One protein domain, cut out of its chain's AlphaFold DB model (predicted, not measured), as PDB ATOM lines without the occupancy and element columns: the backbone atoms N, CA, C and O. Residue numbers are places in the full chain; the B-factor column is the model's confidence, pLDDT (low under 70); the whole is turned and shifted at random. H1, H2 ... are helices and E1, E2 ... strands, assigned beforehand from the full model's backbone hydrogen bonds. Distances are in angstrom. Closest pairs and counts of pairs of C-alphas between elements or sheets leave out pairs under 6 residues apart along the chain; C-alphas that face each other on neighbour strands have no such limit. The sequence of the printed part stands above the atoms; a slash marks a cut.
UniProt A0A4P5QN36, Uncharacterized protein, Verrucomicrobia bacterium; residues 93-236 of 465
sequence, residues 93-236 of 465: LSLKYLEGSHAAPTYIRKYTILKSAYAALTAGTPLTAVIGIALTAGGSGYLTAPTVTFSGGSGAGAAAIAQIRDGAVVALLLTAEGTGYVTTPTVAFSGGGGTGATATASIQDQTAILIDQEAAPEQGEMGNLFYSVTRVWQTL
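Overview. This is residues 93 to 236 of the 465 residues of an uncharacterized protein of Verrucomicrobia bacterium (UniProt A0A4P5QN36). Look for two lobes: a strongly twisted sheet of four strands, E1 E2 E10 E9, with the little helix H1 at one end of it, and a small sandwich reaching away from that sheet. In the sandwich the sheet E6 E5 E4 E7 is covered by the two-strand sheet E3 E8, and E3, E5, E6 and E8 run crosswise to E2, E9 and E10. The printed part has 144 residues, mostly strand, with ten named strands and one named helix in the order E1 to E9, H1, E10; neighbours in the first sheet are antiparallel. It is only just compact, close to loose, with a radius of gyration of the C-alphas of 17.2 A and spans of 46 by 41 by 30 A.

Arrangement. Begin at the hairpin of E1, residues 93 to 96, and E2, residues 106 to 114, where N 94 and O 108 are 2.9 A apart, within hydrogen-bond range. E2 is antiparallel to E10, residues 226 to 235, with N 109 and O 231 at 2.8 A. E10 is antiparallel to the edge strand E9, residues 208 to 217, with N 214 and O 230 at 2.8 A. H1, residues 220 to 224, only grazes this sheet with residues 222 to 224; in its backbone 0 of 1 O i to N i+4 pairs is within range, but 2 of 2 O i to N i+3 pairs are. Now look at E3, residues 130 to 140, whose Ile 131 has its C-alpha 7.2 A from that of Leu 93, the closest pair of E3 and E1. E3 is antiparallel to E8, residues 195 to 203, with N 134 and O 200 at 2.8 A. In the facing sheet, E5, residues 156 to 165, and E6, residues 168 to 179, form a hairpin with N 161 and O 173 at 2.9 A. E4, residues 147 to 151, is antiparallel to E7, residues 186 to 190, with N 149 and O 188 at 2.9 A, but E5 and E4 meet only at a point. The sheets of this sandwich, two sheets face to face, are 7.8 A centre to centre with strands at 30 degrees; the closest C-alphas of E3 and E6 are Gly 138 and Val 169, 4.3 A.

Along the chain. Find C-alpha 93 at (-18.332, -20.246, -22.388), where E1 begins. E6 runs 29.6 A from C-alpha 168 at (-38.321, -7.688, -10.681) and bends by 57 degrees at residue 171. E5 measures 29.0 A and E10 28.8 A, the latter ending at C-alpha 235 at (-13.616, -18.888, -35.580).

Size, cuts and confidence. The C-alphas farthest apart are those of Glu 99 and Gly 193, 48.0 A. The printed part has no cut, and E2 to E3 is a long link of 15 residues. Low confidence, under 70, falls at residue 93 and residues 98 to 100.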
ATOM      1  N   LEU A  93     -18.964 -20.739 -21.199       67.06
ATOM      2  CA  LEU A  93     -18.332 -20.246 -22.388       67.06
ATOM      3  C   LEU A  93     -17.140 -19.406 -21.966       67.06
ATOM      4  O   LEU A  93     -17.267 -18.249 -21.569       67.06
ATOM      5  N   SER A  94     -15.962 -20.000 -22.066       73.06
ATOM      6  CA  SER A  94     -14.725 -19.241 -22.053       73.06
ATOM      7  C   SER A  94     -14.455 -18.767 -23.474       73.06
ATOM      8  O   SER A  94     -14.359 -19.566 -24.404       73.06
ATOM      9  N   LEU A  95     -14.312 -17.454 -23.626       75.31
ATOM     10  CA  LEU A  95     -13.735 -16.862 -24.821       75.31
ATOM     11  C   LEU A  95     -12.230 -16.760 -24.624       75.31
ATOM     12  O   LEU A  95     -11.759 -16.263 -23.599       75.31
ATOM     13  N   LYS A  96     -11.479 -17.232 -25.611       80.19
ATOM     14  CA  LYS A  96     -10.052 -16.965 -25.733       80.19
ATOM     15  C   LYS A  96      -9.783 -16.268 -27.051       80.19
ATOM     16  O   LYS A  96     -10.504 -16.449 -28.026       80.19
ATOM     17  N   TYR A  97      -8.724 -15.484 -27.056       77.19
ATOM     18  CA  TYR A  97      -8.276 -14.728 -28.208       77.19
ATOM     19  C   TYR A  97      -6.816 -15.056 -28.464       77.19
ATOM     20  O   TYR A  97      -6.078 -15.405 -27.539       77.19
ATOM     21  N   LEU A  98      -6.404 -14.937 -29.720       69.25
ATOM     22  CA  LEU A  98      -4.986 -14.917 -30.046       69.25
ATOM     23  C   LEU A  98      -4.405 -13.573 -29.593       69.25
ATOM     24  O   LEU A  98      -5.086 -12.547 -29.650       69.25
ATOM     25  N   GLU A  99      -3.169 -13.593 -29.096       66.56
ATOM     26  CA  GLU A  99      -2.529 -12.414 -28.506       66.56
ATOM     27  C   GLU A  99      -2.623 -11.193 -29.434       66.56
ATOM     28  O   GLU A  99      -2.311 -11.264 -30.621       66.56
ATOM     29  N   GLY A 100      -3.091 -10.067 -28.883       61.41
ATOM     30  CA  GLY A 100      -3.192  -8.796 -29.602       61.41
ATOM     31  C   GLY A 100      -4.370  -8.659 -30.576       61.41
ATOM     32  O   GLY A 100      -4.489  -7.607 -31.199       61.41
ATOM     33  N   SER A 101      -5.258  -9.656 -30.707       70.44
ATOM     34  CA  SER A 101      -6.426  -9.579 -31.599       70.44
ATOM     35  C   SER A 101      -7.719 -10.023 -30.923       70.44
ATOM     36  O   SER A 101      -7.871 -11.182 -30.563       70.44
ATOM     37  N   HIS A 102      -8.710  -9.130 -30.864       73.69
ATOM     38  CA  HIS A 102     -10.079  -9.485 -30.463       73.69
ATOM     39  C   HIS A 102     -10.931 -10.007 -31.637       73.69
ATOM     40  O   HIS A 102     -12.109 -10.313 -31.467       73.69
ATOM     41  N   ALA A 103     -10.348 -10.118 -32.835       71.19
ATOM     42  CA  ALA A 103     -10.989 -10.749 -33.981       71.19
ATOM     43  C   ALA A 103     -10.862 -12.282 -33.906       71.19
ATOM     44  O   ALA A 103      -9.822 -12.798 -33.492       71.19
ATOM     45  N   ALA A 104     -11.910 -12.989 -34.346       83.31
ATOM     46  CA  ALA A 104     -11.981 -14.449 -34.469       83.31
ATOM     47  C   ALA A 104     -11.658 -15.238 -33.169       83.31
ATOM     48  O   ALA A 104     -10.643 -15.938 -33.092       83.31
ATOM     49  N   PRO A 105     -12.533 -15.162 -32.145       84.88
ATOM     50  CA  PRO A 105     -12.339 -15.848 -30.867       84.88
ATOM     51  C   PRO A 105     -12.338 -17.379 -30.981       84.88
ATOM     52  O   PRO A 105     -12.945 -17.979 -31.877       84.88
ATOM     53  N   THR A 106     -11.709 -18.006 -29.993       86.12
ATOM     54  CA  THR A 106     -11.873 -19.414 -29.640       86.12
ATOM     55  C   THR A 106     -12.935 -19.531 -28.549       86.12
ATOM     56  O   THR A 106     -12.830 -18.898 -27.497       86.12
ATOM     57  N   TYR A 107     -13.932 -20.378 -28.763       85.19
ATOM     58  CA  TYR A 107     -14.967 -20.690 -27.788       85.19
ATOM     59  C   TYR A 107     -14.651 -22.027 -27.129       85.19
ATOM     60  O   TYR A 107     -14.637 -23.068 -27.785       85.19
ATOM     61  N   ILE A 108     -14.427 -22.017 -25.822       85.31
ATOM     62  CA  ILE A 108     -14.266 -23.231 -25.027       85.31
ATOM     63  C   ILE A 108     -15.547 -23.430 -24.241       85.31
ATOM     64  O   ILE A 108     -15.918 -22.586 -23.428       85.31
ATOM     65  N   ARG A 109     -16.210 -24.555 -24.485       81.50
ATOM     66  CA  ARG A 109     -17.410 -24.968 -23.762       81.50
ATOM     67  C   ARG A 109     -17.073 -26.124 -22.851       81.50
ATOM     68  O   ARG A 109     -16.474 -27.097 -23.302       81.50
ATOM     69  N   LYS A 110     -17.485 -26.014 -21.592       80.94
ATOM     70  CA  LYS A 110     -17.379 -27.073 -20.592       80.94
ATOM     71  C   LYS A 110     -18.749 -27.328 -19.991       80.94
ATOM     72  O   LYS A 110     -19.428 -26.367 -19.637       80.94
ATOM     73  N   TYR A 111     -19.149 -28.591 -19.939       77.56
ATOM     74  CA  TYR A 111     -20.412 -29.010 -19.343       77.56
ATOM     75  C   TYR A 111     -20.360 -30.485 -18.941       77.56
ATOM     76  O   TYR A 111     -19.592 -31.271 -19.503       77.56
ATOM     77  N   THR A 112     -21.241 -30.865 -18.022       77.25
ATOM     78  CA  THR A 112     -21.416 -32.251 -17.592       77.25
ATOM     79  C   THR A 112     -22.651 -32.860 -18.276       77.25
ATOM     80  O   THR A 112     -23.657 -32.198 -18.536       77.25
ATOM     81  N   ILE A 113     -22.582 -34.130 -18.671       77.69
ATOM     82  CA  ILE A 113     -23.682 -34.818 -19.369       77.69
ATOM     83  C   ILE A 113     -23.747 -36.287 -18.968       77.69
ATOM     84  O   ILE A 113     -22.730 -36.904 -18.658       77.69
ATOM     85  N   LEU A 114     -24.950 -36.868 -18.976       78.75
ATOM     86  CA  LEU A 114     -25.120 -38.309 -18.803       78.75
ATOM     87  C   LEU A 114     -24.347 -39.061 -19.888       78.75
ATOM     88  O   LEU A 114     -24.463 -38.742 -21.072       78.75
ATOM     89  N   LYS A 115     -23.629 -40.117 -19.499       85.81
ATOM     90  CA  LYS A 115     -22.883 -40.961 -20.444       85.81
ATOM     91  C   LYS A 115     -23.770 -41.523 -21.554       85.81
ATOM     92  O   LYS A 115     -23.357 -41.558 -22.705       85.81
ATOM     93  N   SER A 116     -25.001 -41.907 -21.220       83.38
ATOM     94  CA  SER A 116     -25.984 -42.432 -22.177       83.38
ATOM     95  C   SER A 116     -26.523 -41.389 -23.160       83.38
ATOM     96  O   SER A 116     -27.050 -41.765 -24.201       83.38
ATOM     97  N   ALA A 117     -26.411 -40.100 -22.840       81.94
ATOM     98  CA  ALA A 117     -26.863 -38.998 -23.688       81.94
ATOM     99  C   ALA A 117     -25.711 -38.344 -24.472       81.94
ATOM    100  O   ALA A 117     -25.944 -37.446 -25.282       81.94
ATOM    101  N   TYR A 118     -24.465 -38.753 -24.224       86.00
ATOM    102  CA  TYR A 118     -23.303 -38.183 -24.888       86.00
ATOM    103  C   TYR A 118     -23.173 -38.696 -26.324       86.00
ATOM    104  O   TYR A 118     -23.085 -39.898 -26.570       86.00
ATOM    105  N   ALA A 119     -23.073 -37.756 -27.263       88.94
ATOM    106  CA  ALA A 119     -22.688 -38.011 -28.642       88.94
ATOM    107  C   ALA A 119     -21.485 -37.130 -29.007       88.94
ATOM    108  O   ALA A 119     -21.519 -35.904 -28.840       88.94
ATOM    109  N   ALA A 120     -20.421 -37.764 -29.501       90.94
ATOM    110  CA  ALA A 120     -19.252 -37.071 -30.025       90.94
ATOM    111  C   ALA A 120     -19.623 -36.323 -31.314       90.94
ATOM    112  O   ALA A 120     -20.313 -36.866 -32.178       90.94
ATOM    113  N   LEU A 121     -19.157 -35.084 -31.450       91.38
ATOM    114  CA  LEU A 121     -19.334 -34.315 -32.680       91.38
ATOM    115  C   LEU A 121     -18.182 -34.589 -33.644       91.38
ATOM    116  O   LEU A 121     -17.053 -34.845 -33.226       91.38
ATOM    117  N   THR A 122     -18.442 -34.503 -34.943       93.00
ATOM    118  CA  THR A 122     -17.376 -34.584 -35.943       93.00
ATOM    119  C   THR A 122     -16.571 -33.286 -35.930       93.00
ATOM    120  O   THR A 122     -17.144 -32.194 -35.894       93.00
ATOM    121  N   ALA A 123     -15.240 -33.378 -35.968       91.88
ATOM    122  CA  ALA A 123     -14.394 -32.200 -36.140       91.88
ATOM    123  C   ALA A 123     -14.816 -31.428 -37.403       91.88
ATOM    124  O   ALA A 123     -15.172 -32.028 -38.417       91.88
ATOM    125  N   GLY A 124     -14.785 -30.099 -37.344       91.44
ATOM    126  CA  GLY A 124     -15.251 -29.230 -38.425       91.44
ATOM    127  C   GLY A 124     -16.754 -28.939 -38.415       91.44
ATOM    128  O   GLY A 124     -17.197 -28.101 -39.195       91.44
ATOM    129  N   THR A 125     -17.536 -29.568 -37.526       91.88
ATOM    130  CA  THR A 125     -18.936 -29.165 -37.291       91.88
ATOM    131  C   THR A 125     -18.981 -27.658 -36.992       91.88
ATOM    132  O   THR A 125     -18.078 -27.200 -36.291       91.88
ATOM    133  N   PRO A 126     -19.966 -26.887 -37.493       90.25
ATOM    134  CA  PRO A 126     -20.166 -25.480 -37.133       90.25
ATOM    135  C   PRO A 126     -20.862 -25.293 -35.783       90.25
ATOM    136  O   PRO A 126     -21.735 -26.075 -35.393       90.25
ATOM    137  N   LEU A 127     -20.488 -24.240 -35.063       88.56
ATOM    138  CA  LEU A 127     -21.079 -23.910 -33.775       88.56
ATOM    139  C   LEU A 127     -22.433 -23.225 -33.986       88.56
ATOM    140  O   LEU A 127     -22.495 -22.106 -34.484       88.56
ATOM    141  N   THR A 128     -23.522 -23.895 -33.607       88.81
ATOM    142  CA  THR A 128     -24.903 -23.442 -33.869       88.81
ATOM    143  C   THR A 128     -25.750 -23.435 -32.598       88.81
ATOM    144  O   THR A 128     -26.709 -24.190 -32.465       88.81
ATOM    145  N   ALA A 129     -25.391 -22.602 -31.621       87.12
ATOM    146  CA  ALA A 129     -26.111 -22.509 -30.350       87.12
ATOM    147  C   ALA A 129     -26.323 -21.062 -29.869       87.12
ATOM    148  O   ALA A 129     -25.775 -20.113 -30.434       87.12
ATOM    149  N   VAL A 130     -27.115 -20.894 -28.812       87.81
ATOM    150  CA  VAL A 130     -27.202 -19.640 -28.053       87.81
ATOM    151  C   VAL A 130     -26.020 -19.572 -27.089       87.81
ATOM    152  O   VAL A 130     -25.841 -20.460 -26.267       87.81
ATOM    153  N   ILE A 131     -25.206 -18.520 -27.177       84.31
ATOM    154  CA  ILE A 131     -24.005 -18.347 -26.336       84.31
ATOM    155  C   ILE A 131     -24.184 -17.360 -25.192       84.31
ATOM    156  O   ILE A 131     -23.328 -17.274 -24.316       84.31
ATOM    157  N   GLY A 132     -25.267 -16.593 -25.210       83.75
ATOM    158  CA  GLY A 132     -25.497 -15.568 -24.212       83.75
ATOM    159  C   GLY A 132     -26.940 -15.108 -24.195       83.75
ATOM    160  O   GLY A 132     -27.660 -15.193 -25.192       83.75
ATOM    161  N   ILE A 133     -27.338 -14.624 -23.028       87.44
ATOM    162  CA  ILE A 133     -28.616 -13.974 -22.786       87.44
ATOM    163  C   ILE A 133     -28.357 -12.755 -21.903       87.44
ATOM    164  O   ILE A 133     -27.677 -12.855 -20.884       87.44
ATOM    165  N   ALA A 134     -28.874 -11.602 -22.310       87.75
ATOM    166  CA  ALA A 134     -28.724 -10.347 -21.593       87.75
ATOM    167  C   ALA A 134     -30.103  -9.802 -21.233       87.75
ATOM    168  O   ALA A 134     -30.957  -9.608 -22.098       87.75
ATOM    169  N   LEU A 135     -30.325  -9.559 -19.943       92.75
ATOM    170  CA  LEU A 135     -31.526  -8.884 -19.469       92.75
ATOM    171  C   LEU A 135     -31.447  -7.402 -19.863       92.75
ATOM    172  O   LEU A 135     -30.466  -6.735 -19.544       92.75
ATOM    173  N   THR A 136     -32.472  -6.890 -20.541       95.19
ATOM    174  CA  THR A 136     -32.546  -5.477 -20.949       95.19
ATOM    175  C   THR A 136     -33.495  -4.667 -20.072       95.19
ATOM    176  O   THR A 136     -33.248  -3.487 -19.844       95.19
ATOM    177  N   ALA A 137     -34.535  -5.297 -19.523       94.38
ATOM    178  CA  ALA A 137     -35.384  -4.722 -18.485       94.38
ATOM    179  C   ALA A 137     -35.888  -5.826 -17.552       94.38
ATOM    180  O   ALA A 137     -36.294  -6.891 -18.014       94.38
ATOM    181  N   GLY A 138     -35.878  -5.572 -16.242       92.06
ATOM    182  CA  GLY A 138     -36.338  -6.535 -15.233       92.06
ATOM    183  C   GLY A 138     -37.857  -6.603 -15.052       92.06
ATOM    184  O   GLY A 138     -38.363  -7.558 -14.461       92.06
ATOM    185  N   GLY A 139     -38.584  -5.605 -15.563       97.00
ATOM    186  CA  GLY A 139     -40.020  -5.445 -15.340       97.00
ATOM    187  C   GLY A 139     -40.385  -5.209 -13.870       97.00
ATOM    188  O   GLY A 139     -39.541  -4.825 -13.061       97.00
ATOM    189  N   SER A 140     -41.656  -5.421 -13.527       96.56
ATOM    190  CA  SER A 140     -42.174  -5.256 -12.165       96.56
ATOM    191  C   SER A 140     -43.372  -6.168 -11.876       96.56
ATOM    192  O   SER A 140     -44.028  -6.681 -12.786       96.56
ATOM    193  N   GLY A 141     -43.660  -6.372 -10.586       95.69
ATOM    194  CA  GLY A 141     -44.810  -7.145 -10.105       95.69
ATOM    195  C   GLY A 141     -44.624  -8.665 -10.109       95.69
ATOM    196  O   GLY A 141     -45.591  -9.390  -9.893       95.69
ATOM    197  N   TYR A 142     -43.411  -9.172 -10.347       94.94
ATOM    198  CA  TYR A 142     -43.141 -10.609 -10.350       94.94
ATOM    199  C   TYR A 142     -43.169 -11.187  -8.927       94.94
ATOM    200  O   TYR A 142     -42.308 -10.886  -8.106       94.94
ATOM    201  N   LEU A 143     -44.149 -12.048  -8.646       93.50
ATOM    202  CA  LEU A 143     -44.303 -12.770  -7.374       93.50
ATOM    203  C   LEU A 143     -43.563 -14.114  -7.379       93.50
ATOM    204  O   LEU A 143     -43.145 -14.607  -6.334       93.50
ATOM    205  N   THR A 144     -43.400 -14.708  -8.559       92.62
ATOM    206  CA  THR A 144     -42.600 -15.916  -8.794       92.62
ATOM    207  C   THR A 144     -41.773 -15.746 -10.067       92.62
ATOM    208  O   THR A 144     -42.041 -14.862 -10.884       92.62
ATOM    209  N   ALA A 145     -40.723 -16.559 -10.226       89.38
ATOM    210  CA  ALA A 145     -39.863 -16.481 -11.402       89.38
ATOM    211  C   ALA A 145     -40.668 -16.749 -12.692       89.38
ATOM    212  O   ALA A 145     -41.345 -17.779 -12.774       89.38
ATOM    213  N   PRO A 146     -40.618 -15.856 -13.701       95.31
ATOM    214  CA  PRO A 146     -41.276 -16.106 -14.976       95.31
ATOM    215  C   PRO A 146     -40.574 -17.222 -15.758       95.31
ATOM    216  O   PRO A 146     -39.372 -17.455 -15.622       95.31
ATOM    217  N   THR A 147     -41.331 -17.882 -16.633       94.19
ATOM    218  CA  THR A 147     -40.787 -18.833 -17.606       94.19
ATOM    219  C   THR A 147     -40.136 -18.066 -18.754       94.19
ATOM    220  O   THR A 147     -40.761 -17.167 -19.320       94.19
ATOM    221  N   VAL A 148     -38.903 -18.437 -19.110       94.31
ATOM    222  CA  VAL A 148     -38.151 -17.861 -20.234       94.31
ATOM    223  C   VAL A 148     -38.240 -18.801 -21.433       94.31
ATOM    224  O   VAL A 148     -37.868 -19.970 -21.334       94.31
ATOM    225  N   THR A 149     -38.714 -18.302 -22.574       94.75
ATOM    226  CA  THR A 149     -38.850 -19.084 -23.812       94.75
ATOM    227  C   THR A 149     -38.058 -18.466 -24.952       94.75
ATOM    228  O   THR A 149     -38.083 -17.248 -25.135       94.75
ATOM    229  N   PHE A 150     -37.424 -19.316 -25.757       95.25
ATOM    230  CA  PHE A 150     -36.725 -18.936 -26.981       95.25
ATOM    231  C   PHE A 150     -37.562 -19.335 -28.196       95.25
ATOM    232  O   PHE A 150     -38.066 -20.457 -28.261       95.25
ATOM    233  N   SER A 151     -37.704 -18.436 -29.167       94.75
ATOM    234  CA  SER A 151     -38.449 -18.689 -30.408       94.75
ATOM    235  C   SER A 151     -37.738 -18.098 -31.628       94.75
ATOM    236  O   SER A 151     -36.954 -17.158 -31.508       94.75
ATOM    237  N   GLY A 152     -37.991 -18.660 -32.812       92.44
ATOM    238  CA  GLY A 152     -37.268 -18.294 -34.033       92.44
ATOM    239  C   GLY A 152     -35.824 -18.811 -34.042       92.44
ATOM    240  O   GLY A 152     -35.476 -19.738 -33.314       92.44
ATOM    241  N   GLY A 153     -34.975 -18.238 -34.895       89.06
ATOM    242  CA  GLY A 153     -33.553 -18.591 -34.944       89.06
ATOM    243  C   GLY A 153     -33.200 -19.888 -35.687       89.06
ATOM    244  O   GLY A 153     -32.019 -20.209 -35.806       89.06
ATOM    245  N   SER A 154     -34.205 -20.626 -36.180       90.69
ATOM    246  CA  SER A 154     -34.105 -21.955 -36.824       90.69
ATOM    247  C   SER A 154     -33.662 -23.108 -35.912       90.69
ATOM    248  O   SER A 154     -33.686 -24.260 -36.339       90.69
ATOM    249  N   GLY A 155     -33.279 -22.809 -34.670       89.81
ATOM    250  CA  GLY A 155     -32.804 -23.777 -33.688       89.81
ATOM    251  C   GLY A 155     -33.864 -24.197 -32.676       89.81
ATOM    252  O   GLY A 155     -34.977 -23.667 -32.639       89.81
ATOM    253  N   ALA A 156     -33.496 -25.149 -31.823       90.50
ATOM    254  CA  ALA A 156     -34.344 -25.648 -30.750       90.50
ATOM    255  C   ALA A 156     -33.533 -26.015 -29.501       90.50
ATOM    256  O   ALA A 156     -32.321 -26.225 -29.551       90.50
ATOM    257  N   GLY A 157     -34.229 -26.131 -28.369       86.56
ATOM    258  CA  GLY A 157     -33.659 -26.652 -27.127       86.56
ATOM    259  C   GLY A 157     -32.856 -25.649 -26.298       86.56
ATOM    260  O   GLY A 157     -32.244 -26.067 -25.319       86.56
ATOM    261  N   ALA A 158     -32.853 -24.356 -26.647       87.88
ATOM    262  CA  ALA A 158     -32.333 -23.334 -25.744       87.88
ATOM    263  C   ALA A 158     -33.281 -23.150 -24.546       87.88
ATOM    264  O   ALA A 158     -34.502 -23.088 -24.714       87.88
ATOM    265  N   ALA A 159     -32.723 -23.055 -23.341       86.56
ATOM    266  CA  ALA A 159     -33.466 -22.898 -22.096       86.56
ATOM    267  C   ALA A 159     -32.722 -21.967 -21.136       86.56
ATOM    268  O   ALA A 159     -31.492 -21.950 -21.095       86.56
ATOM    269  N   ALA A 160     -33.476 -21.191 -20.357       85.06
ATOM    270  CA  ALA A 160     -32.935 -20.290 -19.353       85.06
ATOM    271  C   ALA A 160     -33.868 -20.185 -18.143       85.06
ATOM    272  O   ALA A 160     -35.077 -20.393 -18.253       85.06
ATOM    273  N   ILE A 161     -33.301 -19.834 -16.993       86.19
ATOM    274  CA  ILE A 161     -34.030 -19.581 -15.749       86.19
ATOM    275  C   ILE A 161     -33.909 -18.097 -15.406       86.19
ATOM    276  O   ILE A 161     -32.817 -17.528 -15.465       86.19
ATOM    277  N   ALA A 162     -35.027 -17.476 -15.031       86.62
ATOM    278  CA  ALA A 162     -35.063 -16.119 -14.501       86.62
ATOM    279  C   ALA A 162     -34.915 -16.132 -12.974       86.62
ATOM    280  O   ALA A 162     -35.559 -16.921 -12.283       86.62
ATOM    281  N   GLN A 163     -34.097 -15.230 -12.440       86.31
ATOM    282  CA  GLN A 163     -34.010 -14.966 -11.006       86.31
ATOM    283  C   GLN A 163     -34.732 -13.663 -10.689       86.31
ATOM    284  O   GLN A 163     -34.549 -12.668 -11.393       86.31
ATOM    285  N   ILE A 164     -35.525 -13.670  -9.621       90.19
ATOM    286  CA  ILE A 164     -36.289 -12.503  -9.179       90.19
ATOM    287  C   ILE A 164     -35.774 -11.975  -7.843       90.19
ATOM    288  O   ILE A 164     -35.330 -12.744  -6.988       90.19
ATOM    289  N   ARG A 165     -35.849 -10.660  -7.663       91.88
ATOM    290  CA  ARG A 165     -35.620  -9.972  -6.390       91.88
ATOM    291  C   ARG A 165     -36.487  -8.717  -6.358       91.88
ATOM    292  O   ARG A 165     -36.592  -8.031  -7.370       91.88
ATOM    293  N   ASP A 166     -37.134  -8.465  -5.224       92.75
ATOM    294  CA  ASP A 166     -37.960  -7.272  -4.986       92.75
ATOM    295  C   ASP A 166     -39.015  -7.000  -6.080       92.75
ATOM    296  O   ASP A 166     -39.278  -5.861  -6.458       92.75
ATOM    297  N   GLY A 167     -39.628  -8.061  -6.618       90.62
ATOM    298  CA  GLY A 167     -40.684  -7.947  -7.627       90.62
ATOM    299  C   GLY A 167     -40.207  -7.762  -9.073       90.62
ATOM    300  O   GLY A 167     -41.047  -7.578  -9.954       90.62
ATOM    301  N   ALA A 168     -38.900  -7.819  -9.343       93.94
ATOM    302  CA  ALA A 168     -38.321  -7.688 -10.681       93.94
ATOM    303  C   ALA A 168     -37.420  -8.879 -11.036       93.94
ATOM    304  O   ALA A 168     -36.824  -9.508 -10.159       93.94
ATOM    305  N   VAL A 169     -37.285  -9.175 -12.331       93.31
ATOM    306  CA  VAL A 169     -36.240 -10.079 -12.832       93.31
ATOM    307  C   VAL A 169     -34.898  -9.359 -12.718       93.31
ATOM    308  O   VAL A 169     -34.747  -8.253 -13.226       93.31
ATOM    309  N   VAL A 170     -33.921  -9.974 -12.053       90.00
ATOM    310  CA  VAL A 170     -32.596  -9.370 -11.813       90.00
ATOM    311  C   VAL A 170     -31.458 -10.096 -12.517       90.00
ATOM    312  O   VAL A 170     -30.401  -9.508 -12.728       90.00
ATOM    313  N   ALA A 171     -31.657 -11.358 -12.902       84.31
ATOM    314  CA  ALA A 171     -30.668 -12.123 -13.647       84.31
ATOM    315  C   ALA A 171     -31.322 -13.221 -14.488       84.31
ATOM    316  O   ALA A 171     -32.428 -13.685 -14.197       84.31
ATOM    317  N   LEU A 172     -30.603 -13.644 -15.525       83.19
ATOM    318  CA  LEU A 172     -30.960 -14.763 -16.386       83.19
ATOM    319  C   LEU A 172     -29.787 -15.727 -16.435       83.19
ATOM    320  O   LEU A 172     -28.643 -15.311 -16.602       83.19
ATOM    321  N   LEU A 173     -30.087 -17.013 -16.315       80.81
ATOM    322  CA  LEU A 173     -29.103 -18.075 -16.409       80.81
ATOM    323  C   LEU A 173     -29.466 -18.994 -17.567       80.81
ATOM    324  O   LEU A 173     -30.500 -19.654 -17.517       80.81
ATOM    325  N   LEU A 174     -28.620 -19.039 -18.596       79.19
ATOM    326  CA  LEU A 174     -28.767 -19.980 -19.701       79.19
ATOM    327  C   LEU A 174     -28.421 -21.391 -19.205       79.19
ATOM    328  O   LEU A 174     -27.288 -21.654 -18.805       79.19
ATOM    329  N   THR A 175     -29.404 -22.284 -19.216       75.31
ATOM    330  CA  THR A 175     -29.270 -23.669 -18.744       75.31
ATOM    331  C   THR A 175     -29.108 -24.663 -19.885       75.31
ATOM    332  O   THR A 175     -28.517 -25.717 -19.683       75.31
ATOM    333  N   ALA A 176     -29.567 -24.315 -21.088       77.31
ATOM    334  CA  ALA A 176     -29.265 -25.045 -22.309       77.31
ATOM    335  C   ALA A 176     -29.076 -24.061 -23.463       77.31
ATOM    336  O   ALA A 176     -29.876 -23.149 -23.662       77.31
ATOM    337  N   GLU A 177     -28.022 -24.259 -24.242       80.12
ATOM    338  CA  GLU A 177     -27.708 -23.436 -25.417       80.12
ATOM    339  C   GLU A 177     -28.529 -23.813 -26.662       80.12
ATOM    340  O   GLU A 177     -28.655 -23.023 -27.601       80.12
ATOM    341  N   GLY A 178     -29.091 -25.025 -26.655       85.25
ATOM    342  CA  GLY A 178     -29.768 -25.633 -27.792       85.25
ATOM    343  C   GLY A 178     -28.861 -25.857 -29.004       85.25
ATOM    344  O   GLY A 178     -27.638 -25.740 -28.931       85.25
ATOM    345  N   THR A 179     -29.457 -26.229 -30.132       86.38
ATOM    346  CA  THR A 179     -28.733 -26.540 -31.371       86.38
ATOM    347  C   THR A 179     -29.469 -26.000 -32.595       86.38
ATOM    348  O   THR A 179     -30.680 -25.781 -32.563       86.38
ATOM    349  N   GLY A 180     -28.736 -25.775 -33.689       88.62
ATOM    350  CA  GLY A 180     -29.301 -25.326 -34.963       88.62
ATOM    351  C   GLY A 180     -29.646 -23.837 -35.031       88.62
ATOM    352  O   GLY A 180     -30.302 -23.416 -35.979       88.62
ATOM    353  N   TYR A 181     -29.216 -23.026 -34.059       90.31
ATOM    354  CA  TYR A 181     -29.442 -21.581 -34.110       90.31
ATOM    355  C   TYR A 181     -28.519 -20.933 -35.148       90.31
ATOM    356  O   TYR A 181     -27.313 -20.817 -34.930       90.31
ATOM    357  N   VAL A 182     -29.102 -20.536 -36.282       90.44
ATOM    358  CA  VAL A 182     -28.421 -19.861 -37.404       90.44
ATOM    359  C   VAL A 182     -28.694 -18.356 -37.369       90.44
ATOM    360  O   VAL A 182     -27.849 -17.554 -37.750       90.44
ATOM    361  N   THR A 183     -29.853 -17.949 -36.859       92.88
ATOM    362  CA  THR A 183     -30.168 -16.541 -36.580       92.88
ATOM    363  C   THR A 183     -30.485 -16.364 -35.101       92.88
ATOM    364  O   THR A 183     -30.802 -17.328 -34.400       92.88
ATOM    365  N   THR A 184     -30.350 -15.141 -34.593       93.50
ATOM    366  CA  THR A 184     -30.593 -14.855 -33.176       93.50
ATOM    367  C   THR A 184     -32.060 -15.122 -32.817       93.50
ATOM    368  O   THR A 184     -32.945 -14.554 -33.463       93.50
ATOM    369  N   PRO A 185     -32.356 -15.959 -31.805       95.62
ATOM    370  CA  PRO A 185     -33.729 -16.193 -31.376       95.62
ATOM    371  C   PRO A 185     -34.296 -15.008 -30.585       95.62
ATOM    372  O   PRO A 185     -33.567 -14.244 -29.950       95.62
ATOM    373  N   THR A 186     -35.621 -14.896 -30.571       96.50
ATOM    374  CA  THR A 186     -36.358 -13.976 -29.697       96.50
ATOM    375  C   THR A 186     -36.535 -14.602 -28.318       96.50
ATOM    376  O   THR A 186     -36.913 -15.773 -28.214       96.50
ATOM    377  N   VAL A 187     -36.299 -13.815 -27.265       96.81
ATOM    378  CA  VAL A 187     -36.513 -14.209 -25.866       96.81
ATOM    379  C   VAL A 187     -37.813 -13.590 -25.359       96.81
ATOM    380  O   VAL A 187     -38.000 -12.380 -25.459       96.81
ATOM    381  N   ALA A 188     -38.697 -14.410 -24.792       96.12
ATOM    382  CA  ALA A 188     -39.956 -13.965 -24.202       96.12
ATOM    383  C   ALA A 188     -40.133 -14.492 -22.773       96.12
ATOM    384  O   ALA A 188     -39.607 -15.548 -22.414       96.12
ATOM    385  N   PHE A 189     -40.899 -13.744 -21.978       96.75
ATOM    386  CA  PHE A 189     -41.230 -14.057 -20.590       96.75
ATOM    387  C   PHE A 189     -42.728 -14.312 -20.451       96.75
ATOM    388  O   PHE A 189     -43.539 -13.579 -21.014       96.75
ATOM    389  N   SER A 190     -43.102 -15.326 -19.673       96.06
ATOM    390  CA  SER A 190     -44.504 -15.625 -19.366       96.06
ATOM    391  C   SER A 190     -44.686 -16.102 -17.923       96.06
ATOM    392  O   SER A 190     -43.779 -16.682 -17.324       96.06
ATOM    393  N   GLY A 191     -45.864 -15.849 -17.346       94.50
ATOM    394  CA  GLY A 191     -46.167 -16.185 -15.952       94.50
ATOM    395  C   GLY A 191     -45.501 -15.251 -14.934       94.50
ATOM    396  O   GLY A 191     -45.122 -14.126 -15.251       94.50
ATOM    397  N   GLY A 192     -45.401 -15.697 -13.681       92.12
ATOM    398  CA  GLY A 192     -44.739 -14.951 -12.603       92.12
ATOM    399  C   GLY A 192     -45.539 -13.790 -11.995       92.12
ATOM    400  O   GLY A 192     -45.117 -13.238 -10.985       92.12
ATOM    401  N   GLY A 193     -46.688 -13.419 -12.568       92.75
ATOM    402  CA  GLY A 193     -47.576 -12.361 -12.054       92.75
ATOM    403  C   GLY A 193     -47.142 -10.921 -12.370       92.75
ATOM    404  O   GLY A 193     -47.915 -10.000 -12.124       92.75
ATOM    405  N   GLY A 194     -45.951 -10.732 -12.946       94.69
ATOM    406  CA  GLY A 194     -45.405  -9.430 -13.332       94.69
ATOM    407  C   GLY A 194     -45.456  -9.154 -14.835       94.69
ATOM    408  O   GLY A 194     -45.871  -9.999 -15.632       94.69
ATOM    409  N   THR A 195     -45.008  -7.963 -15.232       96.50
ATOM    410  CA  THR A 195     -44.936  -7.529 -16.638       96.50
ATOM    411  C   THR A 195     -43.683  -6.694 -16.913       96.50
ATOM    412  O   THR A 195     -43.036  -6.194 -15.995       96.50
ATOM    413  N   GLY A 196     -43.333  -6.534 -18.194       95.38
ATOM    414  CA  GLY A 196     -42.286  -5.602 -18.630       95.38
ATOM    415  C   GLY A 196     -40.852  -6.136 -18.590       95.38
ATOM    416  O   GLY A 196     -39.930  -5.358 -18.819       95.38
ATOM    417  N   ALA A 197     -40.636  -7.428 -18.317       96.94
ATOM    418  CA  ALA A 197     -39.313  -8.024 -18.482       96.94
ATOM    419  C   ALA A 197     -38.975  -8.216 -19.970       96.94
ATOM    420  O   ALA A 197     -39.783  -8.743 -20.739       96.94
ATOM    421  N   THR A 198     -37.766  -7.823 -20.367       97.00
ATOM    422  CA  THR A 198     -37.246  -7.991 -21.731       97.00
ATOM    423  C   THR A 198     -35.794  -8.449 -21.699       97.00
ATOM    424  O   THR A 198     -35.040  -8.113 -20.783       97.00
ATOM    425  N   ALA A 199     -35.386  -9.222 -22.705       94.81
ATOM    426  CA  ALA A 199     -34.029  -9.736 -22.831       94.81
ATOM    427  C   ALA A 199     -33.651  -9.945 -24.299       94.81
ATOM    428  O   ALA A 199     -34.516 -10.089 -25.164       94.81
ATOM    429  N   THR A 200     -32.353  -9.994 -24.570       94.31
ATOM    430  CA  THR A 200     -31.790 -10.334 -25.877       94.31
ATOM    431  C   THR A 200     -30.949 -11.600 -25.768       94.31
ATOM    432  O   THR A 200     -30.298 -11.843 -24.754       94.31
ATOM    433  N   ALA A 201     -30.973 -12.427 -26.811       91.62
ATOM    434  CA  ALA A 201     -30.061 -13.555 -26.959       91.62
ATOM    435  C   ALA A 201     -28.899 -13.169 -27.881       91.62
ATOM    436  O   ALA A 201     -29.028 -12.286 -28.727       91.62
ATOM    437  N   SER A 202     -27.781 -13.871 -27.755       88.69
ATOM    438  CA  SER A 202     -26.665 -13.797 -28.695       88.69
ATOM    439  C   SER A 202     -26.286 -15.194 -29.160       88.69
ATOM    440  O   SER A 202     -26.199 -16.119 -28.347       88.69
ATOM    441  N   ILE A 203     -26.024 -15.336 -30.456       88.19
ATOM    442  CA  ILE A 203     -25.422 -16.531 -31.054       88.19
ATOM    443  C   ILE A 203     -23.971 -16.224 -31.439       88.19
ATOM    444  O   ILE A 203     -23.591 -15.064 -31.586       88.19
ATOM    445  N   GLN A 204     -23.154 -17.264 -31.556       81.00
ATOM    446  CA  GLN A 204     -21.778 -17.154 -32.047       81.00
ATOM    447  C   GLN A 204     -21.712 -16.755 -33.529       81.00
ATOM    448  O   GLN A 204     -22.697 -16.857 -34.260       81.00
ATOM    449  N   ASP A 205     -20.505 -16.408 -33.979       75.00
ATOM    450  CA  ASP A 205     -20.171 -16.346 -35.401       75.00
ATOM    451  C   ASP A 205     -20.376 -17.728 -36.059       75.00
ATOM    452  O   ASP A 205     -19.903 -18.749 -35.548       75.00
ATOM    453  N   GLN A 206     -21.072 -17.764 -37.198       75.88
ATOM    454  CA  GLN A 206     -21.353 -18.996 -37.945       75.88
ATOM    455  C   GLN A 206     -20.094 -19.659 -38.521       75.88
ATOM    456  O   GLN A 206     -20.144 -20.809 -38.958       75.88
ATOM    457  N   THR A 207     -18.968 -18.952 -38.528       86.94
ATOM    458  CA  THR A 207     -17.686 -19.449 -39.031       86.94
ATOM    459  C   THR A 207     -16.861 -20.203 -37.978       86.94
ATOM    460  O   THR A 207     -15.786 -20.723 -38.286       86.94
ATOM    461  N   ALA A 208     -17.344 -20.302 -36.732       90.31
ATOM    462  CA  ALA A 208     -16.690 -21.097 -35.697       90.31
ATOM    463  C   ALA A 208     -16.903 -22.601 -35.907       90.31
ATOM    464  O   ALA A 208     -18.038 -23.079 -35.910       90.31
ATOM    465  N   ILE A 209     -15.810 -23.361 -36.018       91.88
ATOM    466  CA  ILE A 209     -15.842 -24.815 -36.219       91.88
ATOM    467  C   ILE A 209     -15.213 -25.576 -35.052       91.88
ATOM    468  O   ILE A 209     -14.306 -25.071 -34.391       91.88
ATOM    469  N   LEU A 210     -15.671 -26.805 -34.811       92.94
ATOM    470  CA  LEU A 210     -15.118 -27.681 -33.781       92.94
ATOM    471  C   LEU A 210     -13.706 -28.106 -34.179       92.94
ATOM    472  O   LEU A 210     -13.525 -28.762 -35.206       92.94
ATOM    473  N   ILE A 211     -12.723 -27.772 -33.351       92.00
ATOM    474  CA  ILE A 211     -11.323 -28.138 -33.588       92.00
ATOM    475  C   ILE A 211     -10.815 -29.202 -32.624       92.00
ATOM    476  O   ILE A 211      -9.893 -29.931 -32.978       92.00
ATOM    477  N   ASP A 212     -11.427 -29.304 -31.445       91.75
ATOM    478  CA  ASP A 212     -11.064 -30.289 -30.436       91.75
ATOM    479  C   ASP A 212     -12.260 -30.621 -29.538       91.75
ATOM    480  O   ASP A 212     -13.118 -29.768 -29.271       91.75
ATOM    481  N   GLN A 213     -12.326 -31.866 -29.078       93.56
ATOM    482  CA  GLN A 213     -13.285 -32.287 -28.066       93.56
ATOM    483  C   GLN A 213     -12.675 -33.353 -27.165       93.56
ATOM    484  O   GLN A 213     -12.021 -34.286 -27.627       93.56
ATOM    485  N   GLU A 214     -13.018 -33.274 -25.891       93.31
ATOM    486  CA  GLU A 214     -12.635 -34.246 -24.885       93.31
ATOM    487  C   GLU A 214     -13.853 -34.588 -24.031       93.31
ATOM    488  O   GLU A 214     -14.623 -33.708 -23.644       93.31
ATOM    489  N   ALA A 215     -14.032 -35.875 -23.741       93.00
ATOM    490  CA  ALA A 215     -15.029 -36.362 -22.802       93.00
ATOM    491  C   ALA A 215     -14.366 -37.364 -21.858       93.00
ATOM    492  O   ALA A 215     -13.915 -38.427 -22.288       93.00
ATOM    493  N   ALA A 216     -14.319 -37.023 -20.575       92.12
ATOM    494  CA  ALA A 216     -13.737 -37.854 -19.530       92.12
ATOM    495  C   ALA A 216     -14.784 -38.134 -18.443       92.12
ATOM    496  O   ALA A 216     -15.688 -37.319 -18.253       92.12
ATOM    497  N   PRO A 217     -14.727 -39.276 -17.731       90.12
ATOM    498  CA  PRO A 217     -15.575 -39.487 -16.560       90.12
ATOM    499  C   PRO A 217     -15.437 -38.322 -15.572       90.12
ATOM    500  O   PRO A 217     -14.323 -37.870 -15.312       90.12
ATOM    501  N   GLU A 218     -16.558 -37.841 -15.033       82.19
ATOM    502  CA  GLU A 218     -16.547 -36.798 -13.998       82.19
ATOM    503  C   GLU A 218     -15.763 -37.258 -12.754       82.19
ATOM    504  O   GLU A 218     -15.611 -38.455 -12.495       82.19
ATOM    505  N   GLN A 219     -15.242 -36.313 -11.970       81.06
ATOM    506  CA  GLN A 219     -14.440 -36.648 -10.796       81.06
ATOM    507  C   GLN A 219     -15.242 -37.403  -9.726       81.06
ATOM    508  O   GLN A 219     -16.422 -37.149  -9.482       81.06
ATOM    509  N   GLY A 220     -14.556 -38.312  -9.032       80.19
ATOM    510  CA  GLY A 220     -15.131 -39.072  -7.929       80.19
ATOM    511  C   GLY A 220     -16.266 -39.990  -8.379       80.19
ATOM    512  O   GLY A 220     -16.222 -40.611  -9.437       80.19
ATOM    513  N   GLU A 221     -17.292 -40.103  -7.542       76.94
ATOM    514  CA  GLU A 221     -18.375 -41.068  -7.750       76.94
ATOM    515  C   GLU A 221     -19.294 -40.699  -8.924       76.94
ATOM    516  O   GLU A 221     -19.857 -41.584  -9.568       76.94
ATOM    517  N   MET A 222     -19.377 -39.407  -9.266       76.06
ATOM    518  CA  MET A 222     -20.150 -38.897 -10.407       76.06
ATOM    519  C   MET A 222     -19.679 -39.451 -11.752       76.06
ATOM    520  O   MET A 222     -20.497 -39.636 -12.659       76.06
ATOM    521  N   GLY A 223     -18.399 -39.818 -11.857       80.88
ATOM    522  CA  GLY A 223     -17.830 -40.452 -13.039       80.88
ATOM    523  C   GLY A 223     -18.470 -41.786 -13.408       80.88
ATOM    524  O   GLY A 223     -18.294 -42.238 -14.536       80.88
ATOM    525  N   ASN A 224     -19.256 -42.414 -12.531       83.50
ATOM    526  CA  ASN A 224     -20.004 -43.622 -12.877       83.50
ATOM    527  C   ASN A 224     -21.107 -43.349 -13.910       83.50
ATOM    528  O   ASN A 224     -21.309 -44.167 -14.807       83.50
ATOM    529  N   LEU A 225     -21.772 -42.192 -13.828       82.75
ATOM    530  CA  LEU A 225     -22.960 -41.879 -14.631       82.75
ATOM    531  C   LEU A 225     -22.757 -40.701 -15.599       82.75
ATOM    532  O   LEU A 225     -23.447 -40.631 -16.620       82.75
ATOM    533  N   PHE A 226     -21.795 -39.816 -15.327       81.06
ATOM    534  CA  PHE A 226     -21.590 -38.580 -16.082       81.06
ATOM    535  C   PHE A 226     -20.208 -38.492 -16.739       81.06
ATOM    536  O   PHE A 226     -19.215 -39.028 -16.236       81.06
ATOM    537  N   TYR A 227     -20.163 -37.789 -17.869       86.31
ATOM    538  CA  TYR A 227     -18.944 -37.263 -18.471       86.31
ATOM    539  C   TYR A 227     -18.823 -35.766 -18.196       86.31
ATOM    540  O   TYR A 227     -19.810 -35.043 -18.331       86.31
ATOM    541  N   SER A 228     -17.601 -35.325 -17.913       85.94
ATOM    542  CA  SER A 228     -17.156 -33.948 -18.093       85.94
ATOM    543  C   SER A 228     -16.724 -33.777 -19.546       85.94
ATOM    544  O   SER A 228     -15.827 -34.486 -20.014       85.94
ATOM    545  N   VAL A 229     -17.381 -32.884 -20.284       87.12
ATOM    546  CA  VAL A 229     -17.115 -32.658 -21.707       87.12
ATOM    547  C   VAL A 229     -16.541 -31.266 -21.908       87.12
ATOM    548  O   VAL A 229     -17.145 -30.272 -21.508       87.12
ATOM    549  N   THR A 230     -15.397 -31.192 -22.586       88.56
ATOM    550  CA  THR A 230     -14.819 -29.945 -23.088       88.56
ATOM    551  C   THR A 230     -14.866 -29.944 -24.610       88.56
ATOM    552  O   THR A 230     -14.437 -30.897 -25.252       88.56
ATOM    553  N   ARG A 231     -15.378 -28.870 -25.213       90.19
ATOM    554  CA  ARG A 231     -15.336 -28.642 -26.664       90.19
ATOM    555  C   ARG A 231     -14.660 -27.320 -26.960       90.19
ATOM    556  O   ARG A 231     -14.994 -26.309 -26.340       90.19
ATOM    557  N   VAL A 232     -13.757 -27.325 -27.929       90.50
ATOM    558  CA  VAL A 232     -13.045 -26.137 -28.388       90.50
ATOM    559  C   VAL A 232     -13.466 -25.842 -29.817       90.50
ATOM    560  O   VAL A 232     -13.297 -26.662 -30.721       90.50
ATOM    561  N   TRP A 233     -14.008 -24.649 -30.014       90.81
ATOM    562  CA  TRP A 233     -14.423 -24.142 -31.309       90.81
ATOM    563  C   TRP A 233     -13.581 -22.944 -31.674       90.81
ATOM    564  O   TRP A 233     -13.312 -22.089 -30.834       90.81
ATOM    565  N   GLN A 234     -13.206 -22.853 -32.935       90.56
ATOM    566  CA  GLN A 234     -12.378 -21.773 -33.429       90.56
ATOM    567  C   GLN A 234     -13.073 -21.070 -34.579       90.56
ATOM    568  O   GLN A 234     -13.443 -21.714 -35.558       90.56
ATOM    569  N   THR A 235     -13.191 -19.749 -34.471       90.94
ATOM    570  CA  THR A 235     -13.616 -18.888 -35.580       90.94
ATOM    571  C   THR A 235     -12.531 -18.876 -36.654       90.94
ATOM    572  O   THR A 235     -11.367 -18.601 -36.339       90.94
ATOM    573  N   LEU A 236     -12.894 -19.212 -37.895       90.69
ATOM    574  CA  LEU A 236     -11.984 -19.270 -39.041       90.69
ATOM    575  C   LEU A 236     -12.574 -18.495 -40.236       90.69
ATOM    576  O   LEU A 236     -13.746 -18.684 -40.531       90.69
TER     577      LEU A 236